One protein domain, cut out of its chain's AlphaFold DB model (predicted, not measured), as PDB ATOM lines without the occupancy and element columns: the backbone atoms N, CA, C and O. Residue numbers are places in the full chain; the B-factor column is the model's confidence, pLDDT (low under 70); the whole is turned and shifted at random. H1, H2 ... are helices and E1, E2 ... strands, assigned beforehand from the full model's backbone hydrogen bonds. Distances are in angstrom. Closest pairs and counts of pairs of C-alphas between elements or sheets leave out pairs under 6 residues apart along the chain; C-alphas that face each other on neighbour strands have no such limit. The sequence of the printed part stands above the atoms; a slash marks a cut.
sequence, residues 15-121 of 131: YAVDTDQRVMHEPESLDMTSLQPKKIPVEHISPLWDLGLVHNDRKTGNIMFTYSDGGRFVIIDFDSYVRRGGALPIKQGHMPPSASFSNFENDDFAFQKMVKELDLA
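AT A GLANCE: This is residues 15 to 121 of the 131 residues of an uncharacterized protein of Cordyceps fumosorosea (strain ARSEF 2679) (UniProt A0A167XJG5). The domain has little regular structure: long loops wind about a small hairpin, E2 and E3, and one long helix, H1, runs along one side of them. The printed part has 107 residues, with E1, E2, E3 and H1 in that order; the class is mixed, but named elements hold only 26 residues. The whole is compact, with a radius of gyration of the C-alphas of 14.7 A and spans of 43 by 33 by 22 A.

IN THESE COORDINATES: E1 is residues 38 to 40, beginning at C-alpha 38 (165.984, 160.016, 154.451). E2 is residues 63 to 65 and E3 residues 73 to 75. H1, residues 104 to 120, is 24.3 A long and ends at C-alpha 120 (166.787, 182.759, 171.451).

HOW THE PARTS SIT: E2 and E3 form an antiparallel hairpin at 141 degrees, with N 64 and O 74 2.8 A apart, within hydrogen-bond range. E1 pairs with no named strand; residues 15 to 16 pair with its residues 38 to 39, antiparallel. E1 and H1 are apart. In H1 every O i to N i+4 pair is within hydrogen-bond range.

THE WHOLE: C-alphas 33 and 100 are farthest apart, 43.5 A. The printed part has no cut. Links E1 to E2 and E3 to H1 are long. Residues 15 to 50, 65 to 73 and 118 to 121 have pLDDT under 70.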
ATOM      1  N   TYR A  15     161.457 158.206 158.975       58.56
ATOM      2  CA  TYR A  15     162.144 159.077 158.029       58.56
ATOM      3  C   TYR A  15     162.607 160.351 158.724       58.56
ATOM      4  O   TYR A  15     161.944 160.875 159.608       58.56
ATOM      5  N   ALA A  16     163.768 160.808 158.297       59.31
ATOM      6  CA  ALA A  16     164.451 162.029 158.652       59.31
ATOM      7  C   ALA A  16     164.209 163.071 157.570       59.31
ATOM      8  O   ALA A  16     164.223 162.717 156.395       59.31
ATOM      9  N   VAL A  17     164.123 164.343 157.930       58.78
ATOM     10  CA  VAL A  17     164.332 165.432 156.976       58.78
ATOM     11  C   VAL A  17     165.196 166.503 157.590       58.78
ATOM     12  O   VAL A  17     164.984 166.886 158.737       58.78
ATOM     13  N   ASP A  18     166.151 166.979 156.801       58.38
ATOM     14  CA  ASP A  18     166.878 168.197 157.111       58.38
ATOM     15  C   ASP A  18     166.033 169.365 156.600       58.38
ATOM     16  O   ASP A  18     165.635 169.395 155.433       58.38
ATOM     17  N   THR A  19     165.721 170.309 157.483       54.31
ATOM     18  CA  THR A  19     165.010 171.538 157.134       54.31
ATOM     19  C   THR A  19     165.697 172.728 157.786       54.31
ATOM     20  O   THR A  19     166.185 172.648 158.913       54.31
ATOM     21  N   ASP A  20     165.765 173.829 157.050       58.31
ATOM     22  CA  ASP A  20     166.127 175.152 157.551       58.31
ATOM     23  C   ASP A  20     164.919 175.889 158.161       58.31
ATOM     24  O   ASP A  20     165.100 176.873 158.885       58.31
ATOM     25  N   GLN A  21     163.698 175.386 157.932       50.06
ATOM     26  CA  GLN A  21     162.472 175.896 158.533       50.06
ATOM     27  C   GLN A  21     162.402 175.519 160.010       50.06
ATOM     28  O   GLN A  21     162.609 174.374 160.414       50.06
ATOM     29  N   ARG A  22     162.068 176.501 160.847       54.38
ATOM     30  CA  ARG A  22     161.920 176.278 162.283       54.38
ATOM     31  C   ARG A  22     160.511 175.829 162.617       54.38
ATOM     32  O   ARG A  22     159.541 176.510 162.299       54.38
ATOM     33  N   VAL A  23     160.416 174.734 163.361       56.50
ATOM     34  CA  VAL A  23     159.146 174.215 163.878       56.50
ATOM     35  C   VAL A  23     158.806 174.969 165.157       56.50
ATOM     36  O   VAL A  23     159.042 174.476 166.254       56.50
ATOM     37  N   MET A  24     158.364 176.220 165.026       44.31
ATOM     38  CA  MET A  24     158.256 177.097 166.194       44.31
ATOM     39  C   MET A  24     157.121 176.694 167.137       44.31
ATOM     40  O   MET A  24     157.354 176.707 168.334       44.31
ATOM     41  N   HIS A  25     155.948 176.240 166.676       40.84
ATOM     42  CA  HIS A  25     154.871 175.852 167.611       40.84
ATOM     43  C   HIS A  25     153.912 174.756 167.122       40.84
ATOM     44  O   HIS A  25     153.207 174.170 167.941       40.84
ATOM     45  N   GLU A  26     153.909 174.421 165.831       54.69
ATOM     46  CA  GLU A  26     152.977 173.441 165.264       54.69
ATOM     47  C   GLU A  26     153.718 172.537 164.266       54.69
ATOM     48  O   GLU A  26     153.994 172.971 163.145       54.69
ATOM     49  N   PRO A  27     154.046 171.284 164.635       53.09
ATOM     50  CA  PRO A  27     154.675 170.315 163.730       53.09
ATOM     51  C   PRO A  27     153.894 170.101 162.428       53.09
ATOM     52  O   PRO A  27     154.471 169.754 161.404       53.09
ATOM     53  N   GLU A  28     152.584 170.349 162.467       59.50
ATOM     54  CA  GLU A  28     151.658 170.225 161.340       59.50
ATOM     55  C   GLU A  28     151.829 171.327 160.282       59.50
ATOM     56  O   GLU A  28     151.364 171.169 159.157       59.50
ATOM     57  N   SER A  29     152.513 172.426 160.620       59.75
ATOM     58  CA  SER A  29     152.780 173.534 159.692       59.75
ATOM     59  C   SER A  29     154.015 173.321 158.813       59.75
ATOM     60  O   SER A  29     154.259 174.113 157.903       59.75
ATOM     61  N   LEU A  30     154.789 172.256 159.057       61.38
ATOM     62  CA  LEU A  30     155.940 171.929 158.227       61.38
ATOM     63  C   LEU A  30     155.475 171.463 156.844       61.38
ATOM     64  O   LEU A  30     154.728 170.487 156.734       61.38
ATOM     65  N   ASP A  31     155.960 172.108 155.781       65.69
ATOM     66  CA  ASP A  31     155.756 171.594 154.427       65.69
ATOM     67  C   ASP A  31     156.660 170.383 154.182       65.69
ATOM     68  O   ASP A  31     157.747 170.442 153.614       65.69
ATOM     69  N   MET A  32     156.151 169.242 154.608       59.28
ATOM     70  CA  MET A  32     156.766 167.934 154.467       59.28
ATOM     71  C   MET A  32     156.896 167.492 152.993       59.28
ATOM     72  O   MET A  32     157.629 166.553 152.699       59.28
ATOM     73  N   THR A  33     156.209 168.142 152.043       62.59
ATOM     74  CA  THR A  33     156.235 167.744 150.622       62.59
ATOM     75  C   THR A  33     157.442 168.283 149.856       62.59
ATOM     76  O   THR A  33     157.832 167.698 148.842       62.59
ATOM     77  N   SER A  34     158.050 169.369 150.340       63.53
ATOM     78  CA  SER A  34     159.243 169.977 149.743       63.53
ATOM     79  C   SER A  34     160.555 169.458 150.338       63.53
ATOM     80  O   SER A  34     161.617 169.629 149.733       63.53
ATOM     81  N   LEU A  35     160.498 168.776 151.483       64.00
ATOM     82  CA  LEU A  35     161.663 168.211 152.156       64.00
ATOM     83  C   LEU A  35     162.033 166.836 151.573       64.00
ATOM     84  O   LEU A  35     161.169 166.074 151.146       64.00
ATOM     85  N   GLN A  36     163.329 166.502 151.539       65.75
ATOM     86  CA  GLN A  36     163.810 165.213 151.020       65.75
ATOM     87  C   GLN A  36     163.957 164.175 152.145       65.75
ATOM     88  O   GLN A  36     164.946 164.226 152.881       65.75
ATOM     89  N   PRO A  37     163.024 163.213 152.293       64.06
ATOM     90  CA  PRO A  37     163.059 162.258 153.390       64.06
ATOM     91  C   PRO A  37     164.185 161.233 153.241       64.06
ATOM     92  O   PRO A  37     164.310 160.547 152.226       64.06
ATOM     93  N   LYS A  38     164.967 161.060 154.304       67.19
ATOM     94  CA  LYS A  38     165.984 160.016 154.451       67.19
ATOM     95  C   LYS A  38     165.470 158.935 155.393       67.19
ATOM     96  O   LYS A  38     165.110 159.215 156.527       67.19
ATOM     97  N   LYS A  39     165.441 157.680 154.954       64.62
ATOM     98  CA  LYS A  39     164.975 156.567 155.795       64.62
ATOM     99  C   LYS A  39     165.891 156.368 157.012       64.62
ATOM    100  O   LYS A  39     167.114 156.359 156.865       64.62
ATOM    101  N   ILE A  40     165.294 156.163 158.182       58.09
ATOM    102  CA  ILE A  40     165.972 155.838 159.439       58.09
ATOM    103  C   ILE A  40     165.621 154.392 159.816       58.09
ATOM    104  O   ILE A  40     164.440 154.038 159.830       58.09
ATOM    105  N   PRO A  41     166.615 153.547 160.125       58.44
ATOM    106  CA  PRO A  41     166.369 152.226 160.693       58.44
ATOM    107  C   PRO A  41     165.665 152.319 162.058       58.44
ATOM    108  O   PRO A  41     166.006 153.172 162.876       58.44
ATOM    109  N   VAL A  42     164.689 151.447 162.320       58.03
ATOM    110  CA  VAL A  42     163.879 151.470 163.558       58.03
ATOM    111  C   VAL A  42     164.715 151.201 164.810       58.03
ATOM    112  O   VAL A  42     164.446 151.745 165.874       58.03
ATOM    113  N   GLU A  43     165.779 150.417 164.679       52.03
ATOM    114  CA  GLU A  43     166.761 150.153 165.727       52.03
ATOM    115  C   GLU A  43     167.495 151.420 166.203       52.03
ATOM    116  O   GLU A  43     168.087 151.424 167.279       52.03
ATOM    117  N   HIS A  44     167.435 152.506 165.426       53.53
ATOM    118  CA  HIS A  44     167.978 153.812 165.789       53.53
ATOM    119  C   HIS A  44     166.929 154.717 166.440       53.53
ATOM    120  O   HIS A  44     167.116 155.931 166.428       53.53
ATOM    121  N   ILE A  45     165.817 154.168 166.943       55.50
ATOM    122  CA  ILE A  45     164.721 154.899 167.590       55.50
ATOM    123  C   ILE A  45     164.288 154.110 168.830       55.50
ATOM    124  O   ILE A  45     163.751 153.012 168.729       55.50
ATOM    125  N   SER A  46     164.519 154.663 170.025       54.69
ATOM    126  CA  SER A  46     164.180 154.002 171.295       54.69
ATOM    127  C   SER A  46     163.504 154.961 172.281       54.69
ATOM    128  O   SER A  46     164.060 156.025 172.564       54.69
ATOM    129  N   PRO A  47     162.368 154.589 172.909       54.53
ATOM    130  CA  PRO A  47     161.885 155.274 174.104       54.53
ATOM    131  C   PRO A  47     162.765 154.861 175.299       54.53
ATOM    132  O   PRO A  47     162.639 153.773 175.848       54.53
ATOM    133  N   LEU A  48     163.740 155.702 175.656       53.59
ATOM    134  CA  LEU A  48     164.832 155.341 176.577       53.59
ATOM    135  C   LEU A  48     164.468 155.295 178.068       53.59
ATOM    136  O   LEU A  48     165.182 154.661 178.849       53.59
ATOM    137  N   TRP A  49     163.410 155.988 178.487       52.56
ATOM    138  CA  TRP A  49     163.212 156.293 179.907       52.56
ATOM    139  C   TRP A  49     162.841 155.071 180.753       52.56
ATOM    140  O   TRP A  49     163.421 154.886 181.823       52.56
ATOM    141  N   ASP A  50     162.000 154.174 180.239       57.22
ATOM    142  CA  ASP A  50     161.586 152.965 180.968       57.22
ATOM    143  C   ASP A  50     162.701 151.909 181.069       57.22
ATOM    144  O   ASP A  50     162.650 151.008 181.905       57.22
ATOM    145  N   LEU A  51     163.751 152.036 180.252       70.81
ATOM    146  CA  LEU A  51     164.890 151.114 180.220       70.81
ATOM    147  C   LEU A  51     166.048 151.551 181.129       70.81
ATOM    148  O   LEU A  51     167.070 150.864 181.203       70.81
ATOM    149  N   GLY A  52     165.919 152.691 181.816       79.06
ATOM    150  CA  GLY A  52     166.995 153.235 182.644       79.06
ATOM    151  C   GLY A  52     168.203 153.710 181.830       79.06
ATOM    152  O   GLY A  52     169.325 153.699 182.343       79.06
ATOM    153  N   LEU A  53     167.994 154.075 180.562       82.12
ATOM    154  CA  LEU A  53     169.044 154.511 179.645       82.12
ATOM    155  C   LEU A  53     169.071 156.036 179.530       82.12
ATOM    156  O   LEU A  53     168.034 156.694 179.474       82.12
ATOM    157  N   VAL A  54     170.279 156.584 179.479       86.38
ATOM    158  CA  VAL A  54     170.562 158.013 179.320       86.38
ATOM    159  C   VAL A  54     171.229 158.203 177.965       86.38
ATOM    160  O   VAL A  54     172.163 157.465 177.658       86.38
ATOM    161  N   HIS A  55     170.770 159.163 177.163       88.81
ATOM    162  CA  HIS A  55     171.282 159.390 175.810       88.81
ATOM    163  C   HIS A  55     172.675 160.038 175.805       88.81
ATOM    164  O   HIS A  55     173.494 159.723 174.949       88.81
ATOM    165  N   ASN A  56     172.945 160.955 176.744       91.06
ATOM    166  CA  ASN A  56     174.191 161.729 176.919       91.06
ATOM    167  C   ASN A  56     174.623 162.614 175.731       91.06
ATOM    168  O   ASN A  56     175.564 163.392 175.862       91.06
ATOM    169  N   ASP A  57     173.961 162.517 174.581       90.88
ATOM    170  CA  ASP A  57     174.219 163.342 173.392       90.88
ATOM    171  C   ASP A  57     172.930 163.907 172.783       90.88
ATOM    172  O   ASP A  57     172.672 163.788 171.587       90.88
ATOM    173  N   ARG A  58     172.058 164.476 173.624       84.81
ATOM    174  CA  ARG A  58     170.881 165.191 173.118       84.81
ATOM    175  C   ARG A  58     171.303 166.546 172.553       84.81
ATOM    176  O   ARG A  58     171.973 167.333 173.219       84.81
ATOM    177  N   LYS A  59     170.883 166.802 171.320       85.50
ATOM    178  CA  LYS A  59     171.061 168.048 170.568       85.50
ATOM    179  C   LYS A  59     170.030 168.088 169.445       85.50
ATOM    180  O   LYS A  59     169.482 167.045 169.093       85.50
ATOM    181  N   THR A  60     169.782 169.262 168.873       79.62
ATOM    182  CA  THR A  60     168.756 169.446 167.833       79.62
ATOM    183  C   THR A  60     168.982 168.532 166.629       79.62
ATOM    184  O   THR A  60     168.028 167.952 166.128       79.62
ATOM    185  N   GLY A  61     170.240 168.296 166.239       80.38
ATOM    186  CA  GLY A  61     170.596 167.350 165.170       80.38
ATOM    187  C   GLY A  61     170.302 165.871 165.467       80.38
ATOM    188  O   GLY A  61     170.355 165.057 164.552       80.38
ATOM    189  N   ASN A  62     169.973 165.526 166.717       84.06
ATOM    190  CA  ASN A  62     169.615 164.170 167.149       84.06
ATOM    191  C   ASN A  62     168.104 164.028 167.437       84.06
ATOM    192  O   ASN A  62     167.672 163.053 168.054       84.06
ATOM    193  N   ILE A  63     167.292 165.000 167.009       77.44
ATOM    194  CA  ILE A  63     165.827 164.969 167.087       77.44
ATOM    195  C   ILE A  63     165.270 164.999 165.662       77.44
ATOM    196  O   ILE A  63     165.692 165.816 164.850       77.44
ATOM    197  N   MET A  64     164.316 164.120 165.354       73.06
ATOM    198  CA  MET A  64     163.681 164.035 164.030       73.06
ATOM    199  C   MET A  64     162.160 163.961 164.137       73.06
ATOM    200  O   MET A  64     161.625 163.814 165.230       73.06
ATOM    201  N   PHE A  65     161.468 164.028 162.998       68.62
ATOM    202  CA  PHE A  65     160.007 164.021 162.917       68.62
ATOM    203  C   PHE A  65     159.499 162.843 162.097       68.62
ATOM    204  O   PHE A  65     160.001 162.574 161.008       68.62
ATOM    205  N   THR A  66     158.458 162.171 162.573       58.59
ATOM    206  CA  THR A  66     157.801 161.111 161.804       58.59
ATOM    207  C   THR A  66     156.770 161.692 160.839       58.59
ATOM    208  O   THR A  66     155.865 162.416 161.260       58.59
ATOM    209  N   TYR A  67     156.849 161.293 159.569       54.41
ATOM    210  CA  TYR A  67     155.879 161.655 158.528       54.41
ATOM    211  C   TYR A  67     154.495 161.024 158.730       54.41
ATOM    212  O   TYR A  67     153.486 161.640 158.401       54.41
ATOM    213  N   SER A  68     154.434 159.792 159.243       54.78
ATOM    214  CA  SER A  68     153.204 158.989 159.280       54.78
ATOM    215  C   SER A  68     152.238 159.356 160.412       54.78
ATOM    216  O   SER A  68     151.041 159.116 160.281       54.78
ATOM    217  N   ASP A  69     152.739 159.956 161.496       55.59
ATOM    218  CA  ASP A  69     152.001 160.123 162.760       55.59
ATOM    219  C   ASP A  69     151.742 161.601 163.121       55.59
ATOM    220  O   ASP A  69     151.621 161.944 164.297       55.59
ATOM    221  N   GLY A  70     151.684 162.496 162.130       54.47
ATOM    222  CA  GLY A  70     151.362 163.912 162.363       54.47
ATOM    223  C   GLY A  70     152.485 164.702 163.048       54.47
ATOM    224  O   GLY A  70     152.224 165.500 163.941       54.47
ATOM    225  N   GLY A  71     153.746 164.464 162.667       57.53
ATOM    226  CA  GLY A  71     154.867 165.288 163.135       57.53
ATOM    227  C   GLY A  71     155.339 164.986 164.561       57.53
ATOM    228  O   GLY A  71     155.879 165.862 165.232       57.53
ATOM    229  N   ARG A  72     155.168 163.751 165.047       62.84
ATOM    230  CA  ARG A  72     155.762 163.333 166.328       62.84
ATOM    231  C   ARG A  72     157.287 163.384 166.278       62.84
ATOM    232  O   ARG A  72     157.899 162.932 165.309       62.84
ATOM    233  N   PHE A  73     157.885 163.873 167.361       68.12
ATOM    234  CA  PHE A  73     159.331 163.884 167.540       68.12
ATOM    235  C   PHE A  73     159.860 162.495 167.915       68.12
ATOM    236  O   PHE A  73     159.279 161.802 168.754       68.12
ATOM    237  N   VAL A  74     161.003 162.121 167.348       70.25
ATOM    238  CA  VAL A  74     161.791 160.940 167.715       70.25
ATOM    239  C   VAL A  74     163.222 161.352 168.034       70.25
ATOM    240  O   VAL A  74     163.761 162.278 167.436       70.25
ATOM    241  N   ILE A  75     163.837 160.660 168.988       77.00
ATOM    242  CA  ILE A  75     165.254 160.821 169.325       77.00
ATOM    243  C   ILE A  75     166.040 159.764 168.547       77.00
ATOM    244  O   ILE A  75     165.591 158.617 168.467       77.00
ATOM    245  N   ILE A  76     167.181 160.155 167.982       77.88
ATOM    246  CA  ILE A  76     168.072 159.311 167.172       77.88
ATOM    247  C   ILE A  76     169.532 159.428 167.633       77.88
ATOM    248  O   ILE A  76     169.840 160.260 168.479       77.88
ATOM    249  N   ASP A  77     170.436 158.666 167.000       79.56
ATOM    250  CA  ASP A  77     171.889 158.661 167.269       79.56
ATOM    251  C   ASP A  77     172.222 158.242 168.707       79.56
ATOM    252  O   ASP A  77     172.657 159.019 169.556       79.56
ATOM    253  N   PHE A  78     172.032 156.949 168.959       82.19
ATOM    254  CA  PHE A  78     172.197 156.346 170.272       82.19
ATOM    255  C   PHE A  78     173.655 155.961 170.591       82.19
ATOM    256  O   PHE A  78     173.899 155.369 171.628       82.19
ATOM    257  N   ASP A  79     174.667 156.318 169.800       81.94
ATOM    258  CA  ASP A  79     176.058 155.862 170.032       81.94
ATOM    259  C   ASP A  79     176.652 156.271 171.400       81.94
ATOM    260  O   ASP A  79     177.664 155.725 171.846       81.94
ATOM    261  N   SER A  80     176.010 157.221 172.083       87.38
ATOM    262  CA  SER A  80     176.370 157.718 173.413       87.38
ATOM    263  C   SER A  80     175.472 157.196 174.544       87.38
ATOM    264  O   SER A  80     175.601 157.649 175.688       87.38
ATOM    265  N   TYR A  81     174.555 156.261 174.280       88.31
ATOM    266  CA  TYR A  81     173.645 155.797 175.321       88.31
ATOM    267  C   TYR A  81     174.383 154.968 176.379       88.31
ATOM    268  O   TYR A  81     175.177 154.076 176.079       88.31
ATOM    269  N   VAL A  82     174.099 155.238 177.652       89.62
ATOM    270  CA  VAL A  82     174.657 154.486 178.783       89.62
ATOM    271  C   VAL A  82     173.554 154.247 179.808       89.62
ATOM    272  O   VAL A  82     172.658 155.074 179.983       89.62
ATOM    273  N   ARG A  83     173.603 153.111 180.513       88.94
ATOM    274  CA  ARG A  83     172.738 152.884 181.681       88.94
ATOM    275  C   ARG A  83     172.969 153.967 182.730       88.94
ATOM    276  O   ARG A  83     174.109 154.352 182.990       88.94
ATOM    277  N   ARG A  84     171.894 154.413 183.376       89.94
ATOM    278  CA  ARG A  84     171.969 155.370 184.481       89.94
ATOM    279  C   ARG A  84     172.977 154.911 185.544       89.94
ATOM    280  O   ARG A  84     173.002 153.739 185.917       89.94
ATOM    281  N   GLY A  85     173.795 155.842 186.028       90.69
ATOM    282  CA  GLY A  85     174.897 155.594 186.960       90.69
ATOM    283  C   GLY A  85     176.182 155.080 186.300       90.69
ATOM    284  O   GLY A  85     177.204 154.973 186.973       90.69
ATOM    285  N   GLY A  86     176.157 154.777 184.999       91.75
ATOM    286  CA  GLY A  86     177.345 154.413 184.236       91.75
ATOM    287  C   GLY A  86     178.299 155.589 184.023       91.75
ATOM    288  O   GLY A  86     177.942 156.755 184.208       91.75
ATOM    289  N   ALA A  87     179.533 155.272 183.631       94.88
ATOM    290  CA  ALA A  87     180.518 156.280 183.255       94.88
ATOM    291  C   ALA A  87     180.042 157.064 182.027       94.88
ATOM    292  O   ALA A  87     179.408 156.502 181.134       94.88
ATOM    293  N   LEU A  88     180.379 158.352 181.979       92.62
ATOM    294  CA  LEU A  88     180.048 159.172 180.823       92.62
ATOM    295  C   LEU A  88     180.750 158.646 179.556       92.62
ATOM    296  O   LEU A  88     181.940 158.317 179.613       92.62
ATOM    297  N   PRO A  89     180.049 158.585 178.413       91.69
ATOM    298  CA  PRO A  89     180.642 158.184 177.136       91.69
ATOM    299  C   PRO A  89     181.658 159.228 176.650       91.69
ATOM    300  O   PRO A  89     181.635 160.372 177.085       91.69
ATOM    301  N   ILE A  90     182.541 158.872 175.713       88.75
ATOM    302  CA  ILE A  90     183.513 159.829 175.143       88.75
ATOM    303  C   ILE A  90     182.803 160.897 174.294       88.75
ATOM    304  O   ILE A  90     183.131 162.079 174.377       88.75
ATOM    305  N   LYS A  91     181.822 160.483 173.485       87.12
ATOM    306  CA  LYS A  91     180.966 161.370 172.688       87.12
ATOM    307  C   LYS A  91     179.823 161.863 173.574       87.12
ATOM    308  O   LYS A  91     179.049 161.048 174.070       87.12
ATOM    309  N   GLN A  92     179.725 163.172 173.775       88.50
ATOM    310  CA  GLN A  92     178.712 163.802 174.623       88.50
ATOM    311  C   GLN A  92     178.164 165.054 173.941       88.50
ATOM    312  O   GLN A  92     178.883 165.731 173.202       88.50
ATOM    313  N   GLY A  93     176.906 165.356 174.233       87.38
ATOM    314  CA  GLY A  93     176.247 166.591 173.831       87.38
ATOM    315  C   GLY A  93     176.445 167.678 174.879       87.38
ATOM    316  O   GLY A  93     177.467 167.741 175.567       87.38
ATOM    317  N   HIS A  94     175.445 168.543 175.032       89.06
ATOM    318  CA  HIS A  94     175.455 169.505 176.128       89.06
ATOM    319  C   HIS A  94     175.278 168.798 177.470       89.06
ATOM    320  O   HIS A  94     174.308 168.083 177.683       89.06
ATOM    321  N   MET A  95     176.207 169.049 178.387       90.88
ATOM    322  CA  MET A  95     176.241 168.414 179.700       90.88
ATOM    323  C   MET A  95     176.325 169.472 180.800       90.88
ATOM    324  O   MET A  95     176.972 170.508 180.598       90.88
ATOM    325  N   PRO A  96     175.717 169.229 181.973       89.94
ATOM    326  CA  PRO A  96     175.917 170.105 183.110       89.94
ATOM    327  C   PRO A  96     177.395 170.043 183.542       89.94
ATOM    328  O   PRO A  96     177.980 168.959 183.542       89.94
ATOM    329  N   PRO A  97     178.016 171.164 183.960       89.81
ATOM    330  CA  PRO A  97     179.442 171.195 184.315       89.81
ATOM    331  C   PRO A  97     179.847 170.228 185.437       89.81
ATOM    332  O   PRO A  97     181.013 169.868 185.555       89.81
ATOM    333  N   SER A  98     178.892 169.822 186.276       91.44
ATOM    334  CA  SER A  98     179.085 168.875 187.375       91.44
ATOM    335  C   SER A  98     178.875 167.408 186.979       91.44
ATOM    336  O   SER A  98     178.997 166.527 187.833       91.44
ATOM    337  N   ALA A  99     178.545 167.112 185.717       92.56
ATOM    338  CA  ALA A  99     178.297 165.747 185.272       92.56
ATOM    339  C   ALA A  99     179.556 164.885 185.427       92.56
ATOM    340  O   ALA A  99     180.600 165.166 184.849       92.56
ATOM    341  N   SER A 100     179.438 163.803 186.195       93.56
ATOM    342  CA  SER A 100     180.494 162.785 186.344       93.56
ATOM    343  C   SER A 100     180.029 161.387 185.928       93.56
ATOM    344  O   SER A 100     180.847 160.502 185.694       93.56
ATOM    345  N   PHE A 101     178.713 161.191 185.811       94.88
ATOM    346  CA  PHE A 101     178.071 159.927 185.459       94.88
ATOM    347  C   PHE A 101     176.867 160.186 184.561       94.88
ATOM    348  O   PHE A 101     176.291 161.279 184.579       94.88
ATOM    349  N   SER A 102     176.472 159.171 183.800       92.44
ATOM    350  CA  SER A 102     175.269 159.202 182.977       92.44
ATOM    351  C   SER A 102     174.033 159.197 183.862       92.44
ATOM    352  O   SER A 102     173.734 158.210 184.531       92.44
ATOM    353  N   ASN A 103     173.312 160.312 183.864       90.12
ATOM    354  CA  ASN A 103     172.114 160.528 184.661       90.12
ATOM    355  C   ASN A 103     171.040 161.226 183.821       90.12
ATOM    356  O   ASN A 103     171.356 161.890 182.838       90.12
ATOM    357  N   PHE A 104     169.768 161.074 184.187       87.19
ATOM    358  CA  PHE A 104     168.666 161.666 183.418       87.19
ATOM    359  C   PHE A 104     168.737 163.195 183.384       87.19
ATOM    360  O   PHE A 104     168.369 163.811 182.391       87.19
ATOM    361  N   GLU A 105     169.294 163.791 184.432       88.69
ATOM    362  CA  GLU A 105     169.590 165.213 184.556       88.69
ATOM    363  C   GLU A 105     170.519 165.715 183.438       88.69
ATOM    364  O   GLU A 105     170.467 166.886 183.071       88.69
ATOM    365  N   ASN A 106     171.343 164.839 182.859       90.62
ATOM    366  CA  ASN A 106     172.208 165.176 181.734       90.62
ATOM    367  C   ASN A 106     171.372 165.431 180.472       90.62
ATOM    368  O   ASN A 106     171.532 166.448 179.801       90.62
ATOM    369  N   ASP A 107     170.445 164.515 180.188       86.50
ATOM    370  CA  ASP A 107     169.512 164.600 179.066       86.50
ATOM    371  C   ASP A 107     168.529 165.771 179.239       86.50
ATOM    372  O   ASP A 107     168.210 166.452 178.263       86.50
ATOM    373  N   ASP A 108     168.070 166.025 180.468       83.88
ATOM    374  CA  ASP A 108     167.206 167.166 180.789       83.88
ATOM    375  C   ASP A 108     167.939 168.500 180.607       83.88
ATOM    376  O   ASP A 108     167.430 169.410 179.952       83.88
ATOM    377  N   PHE A 109     169.180 168.604 181.092       88.31
ATOM    378  CA  PHE A 109     170.008 169.790 180.887       88.31
ATOM    379  C   PHE A 109     170.201 170.091 179.399       88.31
ATOM    380  O   PHE A 109     170.015 171.231 178.966       88.31
ATOM    381  N   ALA A 110     170.534 169.069 178.608       87.06
ATOM    382  CA  ALA A 110     170.654 169.191 177.163       87.06
ATOM    383  C   ALA A 110     169.339 169.660 176.520       87.06
ATOM    384  O   ALA A 110     169.354 170.537 175.658       87.06
ATOM    385  N   PHE A 111     168.198 169.137 176.979       81.25
ATOM    386  CA  PHE A 111     166.879 169.550 176.507       81.25
ATOM    387  C   PHE A 111     166.567 171.016 176.812       81.25
ATOM    388  O   PHE A 111     166.209 171.765 175.906       81.25
ATOM    389  N   GLN A 112     166.788 171.470 178.045       80.62
ATOM    390  CA  GLN A 112     166.604 172.877 178.417       80.62
ATOM    391  C   GLN A 112     167.497 173.817 177.596       80.62
ATOM    392  O   GLN A 112     167.104 174.935 177.262       80.62
ATOM    393  N   LYS A 113     168.713 173.366 177.273       83.56
ATOM    394  CA  LYS A 113     169.652 174.068 176.395       83.56
ATOM    395  C   LYS A 113     169.102 174.206 174.976       83.56
ATOM    396  O   LYS A 113     169.097 175.317 174.456       83.56
ATOM    397  N   MET A 114     168.582 173.118 174.404       81.88
ATOM    398  CA  MET A 114     167.953 173.126 173.079       81.88
ATOM    399  C   MET A 114     166.746 174.063 173.020       81.88
ATOM    400  O   MET A 114     166.650 174.853 172.090       81.88
ATOM    401  N   VAL A 115     165.860 174.017 174.021       75.88
ATOM    402  CA  VAL A 115     164.694 174.917 174.091       75.88
ATOM    403  C   VAL A 115     165.146 176.375 174.077       75.88
ATOM    404  O   VAL A 115     164.696 177.145 173.240       75.88
ATOM    405  N   LYS A 116     166.127 176.741 174.913       77.38
ATOM    406  CA  LYS A 116     166.678 178.105 174.926       77.38
ATOM    407  C   LYS A 116     167.320 178.500 173.600       77.38
ATOM    408  O   LYS A 116     167.212 179.650 173.206       77.38
ATOM    409  N   GLU A 117     168.028 177.592 172.938       76.44
ATOM    410  CA  GLU A 117     168.650 177.867 171.637       76.44
ATOM    411  C   GLU A 117     167.605 178.080 170.539       76.44
ATOM    412  O   GLU A 117     167.804 178.935 169.681       76.44
ATOM    413  N   LEU A 118     166.488 177.354 170.592       68.81
ATOM    414  CA  LEU A 118     165.362 177.545 169.681       68.81
ATOM    415  C   LEU A 118     164.599 178.844 169.979       68.81
ATOM    416  O   LEU A 118     164.278 179.561 169.036       68.81
ATOM    417  N   ASP A 119     164.397 179.182 171.257       69.31
ATOM    418  CA  ASP A 119     163.715 180.409 171.698       69.31
ATOM    419  C   ASP A 119     164.543 181.682 171.439       69.31
ATOM    420  O   ASP A 119     163.997 182.731 171.115       69.31
ATOM    421  N   LEU A 120     165.871 181.616 171.607       57.72
ATOM    422  CA  LEU A 120     166.787 182.759 171.451       57.72
ATOM    423  C   LEU A 120     167.254 182.976 170.020       57.72
ATOM    424  O   LEU A 120     167.902 183.981 169.713       57.72
ATOM    425  N   ALA A 121     166.995 182.019 169.143       56.03
ATOM    426  CA  ALA A 121     167.219 182.252 167.747       56.03
ATOM    427  C   ALA A 121     166.129 183.248 167.308       56.03
ATOM    428  O   ALA A 121     164.979 182.883 167.100       56.03
TER     429      ALA A 121